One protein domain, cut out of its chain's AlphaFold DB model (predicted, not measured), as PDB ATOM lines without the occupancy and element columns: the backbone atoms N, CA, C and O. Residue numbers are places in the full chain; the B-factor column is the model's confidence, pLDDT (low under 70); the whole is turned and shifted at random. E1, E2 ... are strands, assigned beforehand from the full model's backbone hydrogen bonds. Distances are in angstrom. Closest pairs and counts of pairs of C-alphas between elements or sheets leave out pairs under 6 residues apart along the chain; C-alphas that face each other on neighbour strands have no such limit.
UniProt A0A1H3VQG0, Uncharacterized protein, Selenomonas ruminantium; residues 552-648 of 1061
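This is residues 552 to 648 of the 1061 residues of an uncharacterized protein of Selenomonas ruminantium (UniProt A0A1H3VQG0). Two twisted sheets form a loose, only partly face-to-face pair of layers: the small sheet E3, E7, E6 stands across a gap from the E8, E4, E5 part of a larger sheet, and the hairpin of E1 and E2 crosses one end of that gap. The long, bent strand E9 leads from beside E8 to E2 and makes the larger sheet one with the hairpin. The printed part has 97 residues, with no named helix and nine named strands, E1 to E9 along the chain, and its class is all strand. The larger sheet is mixed, in the order E1, E2, E9, E8, E4, E5; the smaller is antiparallel, in the order E3, E7, E6. The whole is compact, with a radius of gyration of the C-alphas of 14.3 A and spans of 38 by 31 by 21 A.

E1, residues 552 to 558, and E2, residues 561 to 567, form an antiparallel hairpin at 129 degrees, with N 556 and O 563 3.0 A apart, within hydrogen-bond range. E2 and E9, residues 636 to 646, are parallel at 57 degrees; N 566 and O 644 are 2.9 A apart. E9 bends by 51 degrees at residue 639, and its pairing is staggered: residues 643 to 646 pair with E2, residues 636 to 643 with E8, residues 624 to 630. E8 and E9 form an antiparallel hairpin at 159 degrees; N 626 and O 641 are 2.8 A apart. E8 and E4, residues 589 to 592, are antiparallel at 164 degrees; N 591 and O 627 are 2.7 A apart. E4 and E5, residues 595 to 598, form a hairpin at 154 degrees; N 597 and O 590 are 2.7 A apart. E1 and E5 are the edge strands of this strongly twisted sheet. In the other sheet, E7, residues 610 to 616, is the inner strand. It is antiparallel to E3, residues 574 to 579, at 157 degrees, with N 577 and O 613 2.8 A apart. It forms a hairpin with E6, residues 603 to 607, at 143 degrees; N 612 and O 605 are 2.8 A apart. E3 and E8 are apart, and so are E4 and E7.

E1 begins at C-alpha 552, (54.189, -8.999, 36.706), and is 17.4 A long; E2 is 19.3 A. E3, 15.8 A long, begins at C-alpha 574, (39.356, -16.607, 38.275). E4, E5 and E6 are shorter. E7 is 19.5 A long, E8 19.7 A, and E9, the longest strand at 29.9 A, ends at C-alpha 646, (41.552, -3.447, 39.473).

The two C-alphas farthest apart, those of Asp 559 and Thr 609, are 41.4 A apart. The printed part has no cut. No link is long; E2 to E3, E3 to E4 and E7 to E8 are short, the other five tight. The mean pLDDT of the printed part is 82.8, and residues 568 to 572, 607 and 620 are under 70.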
ATOM      1  N   ARG A 552      52.911  -8.573  36.103       74.00
ATOM      2  CA  ARG A 552      54.189  -8.999  36.706       74.00
ATOM      3  C   ARG A 552      55.086  -7.823  37.085       74.00
ATOM      4  O   ARG A 552      55.957  -7.955  37.932       74.00
ATOM      5  N   GLU A 553      54.884  -6.684  36.440       78.62
ATOM      6  CA  GLU A 553      55.587  -5.427  36.685       78.62
ATOM      7  C   GLU A 553      55.006  -4.612  37.849       78.62
ATOM      8  O   GLU A 553      55.524  -3.536  38.158       78.62
ATOM      9  N   LEU A 554      53.914  -5.086  38.455       85.88
ATOM     10  CA  LEU A 554      53.090  -4.310  39.365       85.88
ATOM     11  C   LEU A 554      52.682  -5.118  40.594       85.88
ATOM     12  O   LEU A 554      52.033  -6.157  40.505       85.88
ATOM     13  N   GLU A 555      52.952  -4.542  41.754       88.81
ATOM     14  CA  GLU A 555      52.461  -5.038  43.030       88.81
ATOM     15  C   GLU A 555      51.559  -4.002  43.697       88.81
ATOM     16  O   GLU A 555      51.744  -2.792  43.543       88.81
ATOM     17  N   TYR A 556      50.597  -4.469  44.484       89.44
ATOM     18  CA  TYR A 556      49.824  -3.619  45.378       89.44
ATOM     19  C   TYR A 556      50.213  -3.913  46.822       89.44
ATOM     20  O   TYR A 556      50.211  -5.063  47.254       89.44
ATOM     21  N   VAL A 557      50.554  -2.868  47.574       88.31
ATOM     22  CA  VAL A 557      50.985  -2.988  48.969       88.31
ATOM     23  C   VAL A 557      49.989  -2.289  49.883       88.31
ATOM     24  O   VAL A 557      49.785  -1.080  49.769       88.31
ATOM     25  N   GLU A 558      49.415  -3.033  50.825       89.12
ATOM     26  CA  GLU A 558      48.478  -2.540  51.845       89.12
ATOM     27  C   GLU A 558      48.897  -3.082  53.216       89.12
ATOM     28  O   GLU A 558      49.165  -4.272  53.362       89.12
ATOM     29  N   ASP A 559      49.050  -2.194  54.206       84.69
ATOM     30  CA  ASP A 559      49.486  -2.527  55.576       84.69
ATOM     31  C   ASP A 559      50.742  -3.424  55.668       84.69
ATOM     32  O   ASP A 559      50.911  -4.233  56.581       84.69
ATOM     33  N   GLY A 560      51.667  -3.261  54.716       79.94
ATOM     34  CA  GLY A 560      52.916  -4.029  54.640       79.94
ATOM     35  C   GLY A 560      52.780  -5.419  54.009       79.94
ATOM     36  O   GLY A 560      53.777  -6.133  53.921       79.94
ATOM     37  N   ARG A 561      51.585  -5.798  53.543       85.25
ATOM     38  CA  ARG A 561      51.322  -7.033  52.800       85.25
ATOM     39  C   ARG A 561      51.289  -6.756  51.296       85.25
ATOM     40  O   ARG A 561      50.784  -5.722  50.869       85.25
ATOM     41  N   ILE A 562      51.848  -7.676  50.512       85.06
ATOM     42  CA  ILE A 562      51.945  -7.588  49.049       85.06
ATOM     43  C   ILE A 562      50.819  -8.419  48.427       85.06
ATOM     44  O   ILE A 562      50.596  -9.562  48.830       85.06
ATOM     45  N   TYR A 563      50.132  -7.841  47.449       86.88
ATOM     46  CA  TYR A 563      49.062  -8.454  46.674       86.88
ATOM     47  C   TYR A 563      49.419  -8.391  45.189       86.88
ATOM     48  O   TYR A 563      49.887  -7.360  44.696       86.88
ATOM     49  N   GLN A 564      49.162  -9.481  44.469       85.75
ATOM     50  CA  GLN A 564      49.314  -9.517  43.016       85.75
ATOM     51  C   GLN A 564      48.141  -8.795  42.343       85.75
ATOM     52  O   GLN A 564      46.999  -8.914  42.792       85.75
ATOM     53  N   VAL A 565      48.405  -8.049  41.268       84.88
ATOM     54  CA  VAL A 565      47.380  -7.231  40.602       84.88
ATOM     55  C   VAL A 565      46.821  -7.945  39.369       84.88
ATOM     56  O   VAL A 565      47.575  -8.272  38.458       84.88
ATOM     57  N   CYS A 566      45.504  -8.154  39.325       82.56
ATOM     58  CA  CYS A 566      44.747  -8.681  38.179       82.56
ATOM     59  C   CYS A 566      43.901  -7.580  37.517       82.56
ATOM     60  O   CYS A 566      43.379  -6.708  38.213       82.56
ATOM     61  N   ASP A 567      43.706  -7.640  36.195       74.44
ATOM     62  CA  ASP A 567      42.692  -6.822  35.506       74.44
ATOM     63  C   ASP A 567      41.341  -7.559  35.489       74.44
ATOM     64  O   ASP A 567      41.260  -8.771  35.281       74.44
ATOM     65  N   GLU A 568      40.260  -6.817  35.722       66.88
ATOM     66  CA  GLU A 568      38.886  -7.323  35.685       66.88
ATOM     67  C   GLU A 568      38.322  -7.394  34.247       66.88
ATOM     68  O   GLU A 568      37.332  -8.096  33.999       66.88
ATOM     69  N   GLN A 569      38.919  -6.692  33.270       58.09
ATOM     70  CA  GLN A 569      38.374  -6.660  31.910       58.09
ATOM     71  C   GLN A 569      38.283  -8.069  31.283       58.09
ATOM     72  O   GLN A 569      39.275  -8.758  31.085       58.09
ATOM     73  N   GLN A 570      37.052  -8.444  30.901       45.88
ATOM     74  CA  GLN A 570      36.617  -9.695  30.249       45.88
ATOM     75  C   GLN A 570      36.224 -10.903  31.120       45.88
ATOM     76  O   GLN A 570      36.142 -12.006  30.583       45.88
ATOM     77  N   ASN A 571      35.832 -10.747  32.392       48.03
ATOM     78  CA  ASN A 571      35.210 -11.871  33.131       48.03
ATOM     79  C   ASN A 571      36.168 -13.084  33.315       48.03
ATOM     80  O   ASN A 571      35.712 -14.221  33.455       48.03
ATOM     81  N   GLN A 572      37.492 -12.861  33.259       57.25
ATOM     82  CA  GLN A 572      38.520 -13.915  33.225       57.25
ATOM     83  C   GLN A 572      39.377 -14.021  34.494       57.25
ATOM     84  O   GLN A 572      40.060 -15.032  34.655       57.25
ATOM     85  N   ALA A 573      39.327 -13.052  35.414       71.69
ATOM     86  CA  ALA A 573      40.024 -13.170  36.692       71.69
ATOM     87  C   ALA A 573      39.335 -14.247  37.546       71.69
ATOM     88  O   ALA A 573      38.316 -14.010  38.193       71.69
ATOM     89  N   LYS A 574      39.857 -15.471  37.504       83.31
ATOM     90  CA  LYS A 574      39.356 -16.607  38.275       83.31
ATOM     91  C   LYS A 574      40.507 -17.426  38.826       83.31
ATOM     92  O   LYS A 574      41.568 -17.512  38.215       83.31
ATOM     93  N   ILE A 575      40.259 -18.057  39.963       84.56
ATOM     94  CA  ILE A 575      41.120 -19.096  40.513       84.56
ATOM     95  C   ILE A 575      40.551 -20.448  40.105       84.56
ATOM     96  O   ILE A 575      39.354 -20.697  40.265       84.56
ATOM     97  N   GLU A 576      41.407 -21.320  39.581       86.50
ATOM     98  CA  GLU A 576      41.030 -22.685  39.220       86.50
ATOM     99  C   GLU A 576      41.692 -23.664  40.196       86.50
ATOM    100  O   GLU A 576      42.913 -23.802  40.227       86.50
ATOM    101  N   VAL A 577      40.882 -24.352  41.002       87.88
ATOM    102  CA  VAL A 577      41.341 -25.390  41.932       87.88
ATOM    103  C   VAL A 577      41.184 -26.751  41.268       87.88
ATOM    104  O   VAL A 577      40.073 -27.210  41.009       87.88
ATOM    105  N   ILE A 578      42.301 -27.406  40.987       85.25
ATOM    106  CA  ILE A 578      42.375 -28.683  40.287       85.25
ATOM    107  C   ILE A 578      42.520 -29.793  41.329       85.25
ATOM    108  O   ILE A 578      43.542 -29.913  42.007       85.25
ATOM    109  N   VAL A 579      41.486 -30.618  41.446       87.19
ATOM    110  CA  VAL A 579      41.430 -31.774  42.340       87.19
ATOM    111  C   VAL A 579      41.691 -33.042  41.513       87.19
ATOM    112  O   VAL A 579      40.879 -33.374  40.641       87.19
ATOM    113  N   PRO A 580      42.815 -33.746  41.732       80.75
ATOM    114  CA  PRO A 580      43.115 -34.992  41.029       80.75
ATOM    115  C   PRO A 580      42.160 -36.129  41.440       80.75
ATOM    116  O   PRO A 580      41.536 -36.085  42.498       80.75
ATOM    117  N   GLU A 581      42.035 -37.159  40.592       81.06
ATOM    118  CA  GLU A 581      41.015 -38.227  40.703       81.06
ATOM    119  C   GLU A 581      41.045 -39.039  42.012       81.06
ATOM    120  O   GLU A 581      40.061 -39.666  42.404       81.06
ATOM    121  N   ASN A 582      42.194 -39.054  42.674       79.62
ATOM    122  CA  ASN A 582      42.477 -39.758  43.920       79.62
ATOM    123  C   ASN A 582      42.060 -38.973  45.176       79.62
ATOM    124  O   ASN A 582      42.035 -39.553  46.262       79.62
ATOM    125  N   LEU A 583      41.721 -37.687  45.046       84.19
ATOM    126  CA  LEU A 583      41.213 -36.846  46.127       84.19
ATOM    127  C   LEU A 583      39.707 -36.611  45.982       84.19
ATOM    128  O   LEU A 583      39.168 -36.568  44.878       84.19
ATOM    129  N   GLN A 584      39.012 -36.412  47.105       85.88
ATOM    130  CA  GLN A 584      37.604 -36.020  47.070       85.88
ATOM    131  C   GLN A 584      37.454 -34.520  47.309       85.88
ATOM    132  O   GLN A 584      37.831 -34.001  48.354       85.88
ATOM    133  N   ALA A 585      36.828 -33.818  46.364       85.38
ATOM    134  CA  ALA A 585      36.637 -32.370  46.447       85.38
ATOM    135  C   ALA A 585      35.836 -31.904  47.681       85.38
ATOM    136  O   ALA A 585      35.941 -30.748  48.081       85.38
ATOM    137  N   ASN A 586      35.039 -32.780  48.308       87.88
ATOM    138  CA  ASN A 586      34.302 -32.474  49.542       87.88
ATOM    139  C   ASN A 586      35.209 -32.318  50.778       87.88
ATOM    140  O   ASN A 586      34.742 -31.787  51.784       87.88
ATOM    141  N   GLN A 587      36.472 -32.746  50.701       89.06
ATOM    142  CA  GLN A 587      37.472 -32.604  51.763       89.06
ATOM    143  C   GLN A 587      38.020 -31.177  51.867       89.06
ATOM    144  O   GLN A 587      38.703 -30.862  52.836       89.06
ATOM    145  N   PHE A 588      37.722 -30.306  50.896       91.25
ATOM    146  CA  PHE A 588      38.336 -28.988  50.790       91.25
ATOM    147  C   PHE A 588      37.304 -27.859  50.730       91.25
ATOM    148  O   PHE A 588      36.209 -27.978  50.165       91.25
ATOM    149  N   ILE A 589      37.688 -26.722  51.304       92.25
ATOM    150  CA  ILE A 589      36.929 -25.471  51.299       92.25
ATOM    151  C   ILE A 589      37.852 -24.368  50.786       92.25
ATOM    152  O   ILE A 589      38.991 -24.263  51.230       92.25
ATOM    153  N   LEU A 590      37.355 -23.533  49.879       92.44
ATOM    154  CA  LEU A 590      38.004 -22.283  49.501       92.44
ATOM    155  C   LEU A 590      37.492 -21.181  50.429       92.44
ATOM    156  O   LEU A 590      36.292 -20.927  50.488       92.44
ATOM    157  N   ARG A 591      38.385 -20.535  51.173       90.81
ATOM    158  CA  ARG A 591      38.091 -19.355  51.984       90.81
ATOM    159  C   ARG A 591      38.586 -18.111  51.254       90.81
ATOM    160  O   ARG A 591      39.749 -18.054  50.880       90.81
ATOM    161  N   CYS A 592      37.700 -17.147  51.056       88.75
ATOM    162  CA  CYS A 592      37.996 -15.822  50.527       88.75
ATOM    163  C   CYS A 592      37.787 -14.830  51.676       88.75
ATOM    164  O   CYS A 592      36.655 -14.666  52.139       88.75
ATOM    165  N   ASP A 593      38.877 -14.273  52.199       85.81
ATOM    166  CA  ASP A 593      38.942 -13.520  53.455       85.81
ATOM    167  C   ASP A 593      38.258 -14.269  54.618       85.81
ATOM    168  O   ASP A 593      38.767 -15.286  55.096       85.81
ATOM    169  N   ASP A 594      37.079 -13.812  55.048       84.69
ATOM    170  CA  ASP A 594      36.294 -14.407  56.139       84.69
ATOM    171  C   ASP A 594      35.144 -15.316  55.652       84.69
ATOM    172  O   ASP A 594      34.399 -15.876  56.461       84.69
ATOM    173  N   VAL A 595      34.971 -15.481  54.335       90.31
ATOM    174  CA  VAL A 595      33.855 -16.232  53.736       90.31
ATOM    175  C   VAL A 595      34.323 -17.589  53.209       90.31
ATOM    176  O   VAL A 595      35.226 -17.681  52.382       90.31
ATOM    177  N   GLU A 596      33.678 -18.665  53.663       92.12
ATOM    178  CA  GLU A 596      34.004 -20.049  53.296       92.12
ATOM    179  C   GLU A 596      33.059 -20.604  52.207       92.12
ATOM    180  O   GLU A 596      31.832 -20.584  52.342       92.12
ATOM    181  N   TYR A 597      33.639 -21.181  51.151       91.75
ATOM    182  CA  TYR A 597      32.965 -21.809  50.014       91.75
ATOM    183  C   TYR A 597      33.390 -23.283  49.889       91.75
ATOM    184  O   TYR A 597      34.538 -23.568  49.545       91.75
ATOM    185  N   PRO A 598      32.500 -24.264  50.132       91.62
ATOM    186  CA  PRO A 598      32.811 -25.667  49.854       91.62
ATOM    187  C   PRO A 598      33.123 -25.864  48.365       91.62
ATOM    188  O   PRO A 598      32.290 -25.480  47.541       91.62
ATOM    189  N   LEU A 599      34.255 -26.496  48.012       91.00
ATOM    190  CA  LEU A 599      34.664 -26.637  46.600       91.00
ATOM    191  C   LEU A 599      33.569 -27.286  45.749       91.00
ATOM    192  O   LEU A 599      33.247 -26.801  44.673       91.00
ATOM    193  N   VAL A 600      32.906 -28.319  46.277       89.56
ATOM    194  CA  VAL A 600      31.810 -29.041  45.601       89.56
ATOM    195  C   VAL A 600      30.591 -28.182  45.239       89.56
ATOM    196  O   VAL A 600      29.721 -28.649  44.509       89.56
ATOM    197  N   LYS A 601      30.481 -26.962  45.778       89.62
ATOM    198  CA  LYS A 601      29.412 -26.011  45.443       89.62
ATOM    199  C   LYS A 601      29.822 -25.002  44.366       89.62
ATOM    200  O   LYS A 601      28.966 -24.232  43.935       89.62
ATOM    201  N   LEU A 602      31.091 -24.984  43.960       90.81
ATOM    202  CA  LEU A 602      31.591 -24.146  42.874       90.81
ATOM    203  C   LEU A 602      31.310 -24.792  41.511       90.81
ATOM    204  O   LEU A 602      31.076 -25.999  41.405       90.81
ATOM    205  N   THR A 603      31.346 -23.980  40.455       87.00
ATOM    206  CA  THR A 603      31.262 -24.465  39.073       87.00
ATOM    207  C   THR A 603      32.467 -25.351  38.779       87.00
ATOM    208  O   THR A 603      33.591 -24.960  39.089       87.00
ATOM    209  N   SER A 604      32.254 -26.526  38.176       89.94
ATOM    210  CA  SER A 604      33.349 -27.451  37.875       89.94
ATOM    211  C   SER A 604      33.344 -27.986  36.447       89.94
ATOM    212  O   SER A 604      32.280 -28.284  35.902       89.94
ATOM    213  N   THR A 605      34.534 -28.207  35.897       86.56
ATOM    214  CA  THR A 605      34.787 -28.896  34.624       86.56
ATOM    215  C   THR A 605      35.772 -30.057  34.825       86.56
ATOM    216  O   THR A 605      36.267 -30.272  35.932       86.56
ATOM    217  N   PHE A 606      36.038 -30.850  33.781       77.06
ATOM    218  CA  PHE A 606      37.026 -31.935  33.824       77.06
ATOM    219  C   PHE A 606      38.211 -31.639  32.904       77.06
ATOM    220  O   PHE A 606      38.033 -31.230  31.756       77.06
ATOM    221  N   LEU A 607      39.418 -31.910  33.401       66.19
ATOM    222  CA  LEU A 607      40.669 -31.867  32.649       66.19
ATOM    223  C   LEU A 607      41.355 -33.234  32.755       66.19
ATOM    224  O   LEU A 607      42.007 -33.550  33.752       66.19
ATOM    225  N   GLY A 608      41.187 -34.070  31.727       70.38
ATOM    226  CA  GLY A 608      41.607 -35.471  31.790       70.38
ATOM    227  C   GLY A 608      40.806 -36.220  32.857       70.38
ATOM    228  O   GLY A 608      39.581 -36.274  32.776       70.38
ATOM    229  N   THR A 609      41.491 -36.778  33.854       71.06
ATOM    230  CA  THR A 609      40.861 -37.434  35.015       71.06
ATOM    231  C   THR A 609      40.649 -36.499  36.211       71.06
ATOM    232  O   THR A 609      39.988 -36.879  37.172       71.06
ATOM    233  N   SER A 610      41.175 -35.271  36.173       80.38
ATOM    234  CA  SER A 610      41.071 -34.309  37.283       80.38
ATOM    235  C   SER A 610      39.827 -33.425  37.160       80.38
ATOM    236  O   SER A 610      39.411 -33.081  36.049       80.38
ATOM    237  N   GLN A 611      39.256 -33.020  38.294       86.50
ATOM    238  CA  GLN A 611      38.136 -32.080  38.362       86.50
ATOM    239  C   GLN A 611      38.655 -30.669  38.657       86.50
ATOM    240  O   GLN A 611      39.457 -30.476  39.563       86.50
ATOM    241  N   VAL A 612      38.204 -29.677  37.897       87.25
ATOM    242  CA  VAL A 612      38.638 -28.279  38.011       87.25
ATOM    243  C   VAL A 612      37.477 -27.451  38.538       87.25
ATOM    244  O   VAL A 612      36.427 -27.434  37.906       87.25
ATOM    245  N   PHE A 613      37.649 -26.782  39.676       91.12
ATOM    246  CA  PHE A 613      36.659 -25.901  40.298       91.12
ATOM    247  C   PHE A 613      37.036 -24.443  40.076       91.12
ATOM    248  O   PHE A 613      38.166 -24.051  40.347       91.12
ATOM    249  N   GLU A 614      36.091 -23.638  39.609       89.62
ATOM    250  CA  GLU A 614      36.330 -22.240  39.260       89.62
ATOM    251  C   GLU A 614      35.759 -21.301  40.327       89.62
ATOM    252  O   GLU A 614      34.582 -21.391  40.690       89.62
ATOM    253  N   PHE A 615      36.588 -20.373  40.804       88.31
ATOM    254  CA  PHE A 615      36.199 -19.307  41.718       88.31
ATOM    255  C   PHE A 615      36.434 -17.938  41.060       88.31
ATOM    256  O   PHE A 615      37.588 -17.585  40.809       88.31
ATOM    257  N   PRO A 616      35.377 -17.166  40.751       85.75
ATOM    258  CA  PRO A 616      35.526 -15.856  40.131       85.75
ATOM    259  C   PRO A 616      36.060 -14.826  41.134       85.75
ATOM    260  O   PRO A 616      35.580 -14.744  42.265       85.75
ATOM    261  N   LEU A 617      37.013 -14.007  40.694       82.06
ATOM    262  CA  LEU A 617      37.454 -12.802  41.389       82.06
ATOM    263  C   LEU A 617      36.685 -11.599  40.838       82.06
ATOM    264  O   LEU A 617      36.492 -11.477  39.631       82.06
ATOM    265  N   ALA A 618      36.249 -10.710  41.725       76.88
ATOM    266  CA  ALA A 618      35.583  -9.460  41.367       76.88
ATOM    267  C   ALA A 618      36.424  -8.274  41.846       76.88
ATOM    268  O   ALA A 618      37.121  -8.390  42.858       76.88
ATOM    269  N   ALA A 619      36.338  -7.129  41.167       72.31
ATOM    270  CA  ALA A 619      36.966  -5.914  41.667       72.31
ATOM    271  C   ALA A 619      36.252  -5.431  42.935       72.31
ATOM    272  O   ALA A 619      35.121  -4.944  42.908       72.31
ATOM    273  N   THR A 620      36.930  -5.566  44.070       68.12
ATOM    274  CA  THR A 620      36.445  -5.128  45.386       68.12
ATOM    275  C   THR A 620      36.979  -3.749  45.774       68.12
ATOM    276  O   THR A 620      36.413  -3.101  46.650       68.12
ATOM    277  N   GLY A 621      38.051  -3.286  45.118       70.56
ATOM    278  CA  GLY A 621      38.788  -2.077  45.500       70.56
ATOM    279  C   GLY A 621      39.698  -2.254  46.723       70.56
ATOM    280  O   GLY A 621      40.303  -1.278  47.161       70.56
ATOM    281  N   GLU A 622      39.806  -3.475  47.258       79.38
ATOM    282  CA  GLU A 622      40.635  -3.847  48.411       79.38
ATOM    283  C   GLU A 622      41.365  -5.167  48.119       79.38
ATOM    284  O   GLU A 622      40.929  -5.947  47.268       79.38
ATOM    285  N   GLY A 623      42.485  -5.421  48.799       84.31
ATOM    286  CA  GLY A 623      43.199  -6.692  48.673       84.31
ATOM    287  C   GLY A 623      42.406  -7.861  49.269       84.31
ATOM    288  O   GLY A 623      41.895  -7.763  50.380       84.31
ATOM    289  N   VAL A 624      42.340  -8.976  48.545       86.81
ATOM    290  CA  VAL A 624      41.618 -10.204  48.901       86.81
ATOM    291  C   VAL A 624      42.613 -11.335  49.139       86.81
ATOM    292  O   VAL A 624      43.542 -11.536  48.351       86.81
ATOM    293  N   ILE A 625      42.416 -12.105  50.208       87.94
ATOM    294  CA  ILE A 625      43.200 -13.301  50.523       87.94
ATOM    295  C   ILE A 625      42.360 -14.538  50.234       87.94
ATOM    296  O   ILE A 625      41.256 -14.698  50.749       87.94
ATOM    297  N   ILE A 626      42.907 -15.457  49.447       88.12
ATOM    298  CA  ILE A 626      42.277 -16.741  49.157       88.12
ATOM    299  C   ILE A 626      43.107 -17.858  49.754       88.12
ATOM    300  O   ILE A 626      44.311 -17.934  49.542       88.12
ATOM    301  N   GLN A 627      42.446 -18.735  50.499       89.81
ATOM    302  CA  GLN A 627      43.042 -19.887  51.153       89.81
ATOM    303  C   GLN A 627      42.269 -21.146  50.794       89.81
ATOM    304  O   GLN A 627      41.040 -21.163  50.838       89.81
ATOM    305  N   ILE A 628      42.976 -22.232  50.508       89.38
ATOM    306  CA  ILE A 628      42.371 -23.560  50.407       89.38
ATOM    307  C   ILE A 628      42.592 -24.277  51.735       89.38
ATOM    308  O   ILE A 628      43.725 -24.412  52.187       89.38
ATOM    309  N   LEU A 629      41.516 -24.718  52.381       89.31
ATOM    310  CA  LEU A 629      41.529 -25.340  53.704       89.31
ATOM    311  C   LEU A 629      41.081 -26.799  53.625       89.31
ATOM    312  O   LEU A 629      40.141 -27.118  52.897       89.31
ATOM    313  N   GLU A 630      41.683 -27.656  54.449       89.25
ATOM    314  CA  GLU A 630      41.231 -29.033  54.685       89.25
ATOM    315  C   GLU A 630      40.599 -29.130  56.090       89.25
ATOM    316  O   GLU A 630      41.314 -29.217  57.096       89.25
ATOM    317  N   PRO A 631      39.259 -29.068  56.223       83.31
ATOM    318  CA  PRO A 631      38.604 -28.925  57.524       83.31
ATOM    319  C   PRO A 631      38.842 -30.111  58.459       83.31
ATOM    320  O   PRO A 631      38.910 -29.924  59.673       83.31
ATOM    321  N   GLU A 632      38.987 -31.317  57.906       82.44
ATOM    322  CA  GLU A 632      39.191 -32.549  58.676       82.44
ATOM    323  C   GLU A 632      40.603 -32.658  59.284       82.44
ATOM    324  O   GLU A 632      40.808 -33.448  60.203       82.44
ATOM    325  N   LYS A 633      41.558 -31.823  58.844       82.12
ATOM    326  CA  LYS A 633      42.927 -31.733  59.383       82.12
ATOM    327  C   LYS A 633      43.150 -30.424  60.140       82.12
ATOM    328  O   LYS A 633      43.982 -29.613  59.757       82.12
ATOM    329  N   GLU A 634      42.361 -30.180  61.186       81.88
ATOM    330  CA  GLU A 634      42.466 -28.964  62.019       81.88
ATOM    331  C   GLU A 634      42.409 -27.643  61.217       81.88
ATOM    332  O   GLU A 634      42.993 -26.638  61.619       81.88
ATOM    333  N   ARG A 635      41.689 -27.625  60.082       83.19
ATOM    334  CA  ARG A 635      41.644 -26.484  59.143       83.19
ATOM    335  C   ARG A 635      43.034 -26.064  58.641       83.19
ATOM    336  O   ARG A 635      43.309 -24.874  58.489       83.19
ATOM    337  N   GLN A 636      43.899 -27.038  58.368       83.38
ATOM    338  CA  GLN A 636      45.196 -26.804  57.745       83.38
ATOM    339  C   GLN A 636      45.032 -26.030  56.426       83.38
ATOM    340  O   GLN A 636      44.225 -26.405  55.571       83.38
ATOM    341  N   VAL A 637      45.812 -24.956  56.271       83.69
ATOM    342  CA  VAL A 637      45.933 -24.206  55.014       83.69
ATOM    343  C   VAL A 637      46.778 -25.036  54.049       83.69
ATOM    344  O   VAL A 637      47.940 -25.331  54.327       83.69
ATOM    345  N   VAL A 638      46.168 -25.450  52.944       80.50
ATOM    346  CA  VAL A 638      46.793 -26.223  51.863       80.50
ATOM    347  C   VAL A 638      47.474 -25.299  50.854       80.50
ATOM    348  O   VAL A 638      48.509 -25.665  50.293       80.50
ATOM    349  N   ASP A 639      46.889 -24.120  50.634       80.12
ATOM    350  CA  ASP A 639      47.408 -23.065  49.763       80.12
ATOM    351  C   ASP A 639      46.870 -21.690  50.201       80.12
ATOM    352  O   ASP A 639      45.777 -21.621  50.772       80.12
ATOM    353  N   GLU A 640      47.623 -20.620  49.947       84.31
ATOM    354  CA  GLU A 640      47.260 -19.230  50.246       84.31
ATOM    355  C   GLU A 640      47.805 -18.279  49.176       84.31
ATOM    356  O   GLU A 640      48.997 -18.274  48.873       84.31
ATOM    357  N   CYS A 641      46.942 -17.420  48.643       83.12
ATOM    358  CA  CYS A 641      47.295 -16.411  47.651       83.12
ATOM    359  C   CYS A 641      46.623 -15.072  47.985       83.12
ATOM    360  O   CYS A 641      45.550 -15.046  48.587       83.12
ATOM    361  N   ALA A 642      47.235 -13.958  47.587       86.62
ATOM    362  CA  ALA A 642      46.729 -12.614  47.858       86.62
ATOM    363  C   ALA A 642      46.669 -11.792  46.565       86.62
ATOM    364  O   ALA A 642      47.680 -11.637  45.879       86.62
ATOM    365  N   PHE A 643      45.489 -11.259  46.248       86.69
ATOM    366  CA  PHE A 643      45.210 -10.565  44.991       86.69
ATOM    367  C   PHE A 643      44.487  -9.244  45.213       86.69
ATOM    368  O   PHE A 643      43.752  -9.085  46.180       86.69
ATOM    369  N   ILE A 644      44.619  -8.323  44.268       86.31
ATOM    370  CA  ILE A 644      43.676  -7.223  44.080       86.31
ATOM    371  C   ILE A 644      43.290  -7.183  42.606       86.31
ATOM    372  O   ILE A 644      44.162  -7.156  41.737       86.31
ATOM    373  N   CYS A 645      41.992  -7.184  42.313       85.31
ATOM    374  CA  CYS A 645      41.528  -6.978  40.946       85.31
ATOM    375  C   CYS A 645      41.109  -5.520  40.755       85.31
ATOM    376  O   CYS A 645      40.277  -4.994  41.500       85.31
ATOM    377  N   ILE A 646      41.722  -4.868  39.767       83.69
ATOM    378  CA  ILE A 646      41.552  -3.447  39.473       83.69
ATOM    379  C   ILE A 646      40.992  -3.303  38.051       83.69
ATOM    380  O   ILE A 646      41.607  -3.799  37.110       83.69
ATOM    381  N   PRO A 647      39.861  -2.604  37.852       79.19
ATOM    382  CA  PRO A 647      39.263  -2.478  36.532       79.19
ATOM    383  C   PRO A 647      40.040  -1.502  35.639       79.19
ATOM    384  O   PRO A 647      40.160  -0.314  35.966       79.19
ATOM    385  N   ALA A 648      40.477  -1.985  34.470       75.44
ATOM    386  CA  ALA A 648      41.068  -1.198  33.381       75.44
ATOM    387  C   ALA A 648      42.275  -0.332  33.799       75.44
ATOM    388  O   ALA A 648      42.388   0.832  33.399       75.44
TER     389      ALA A 648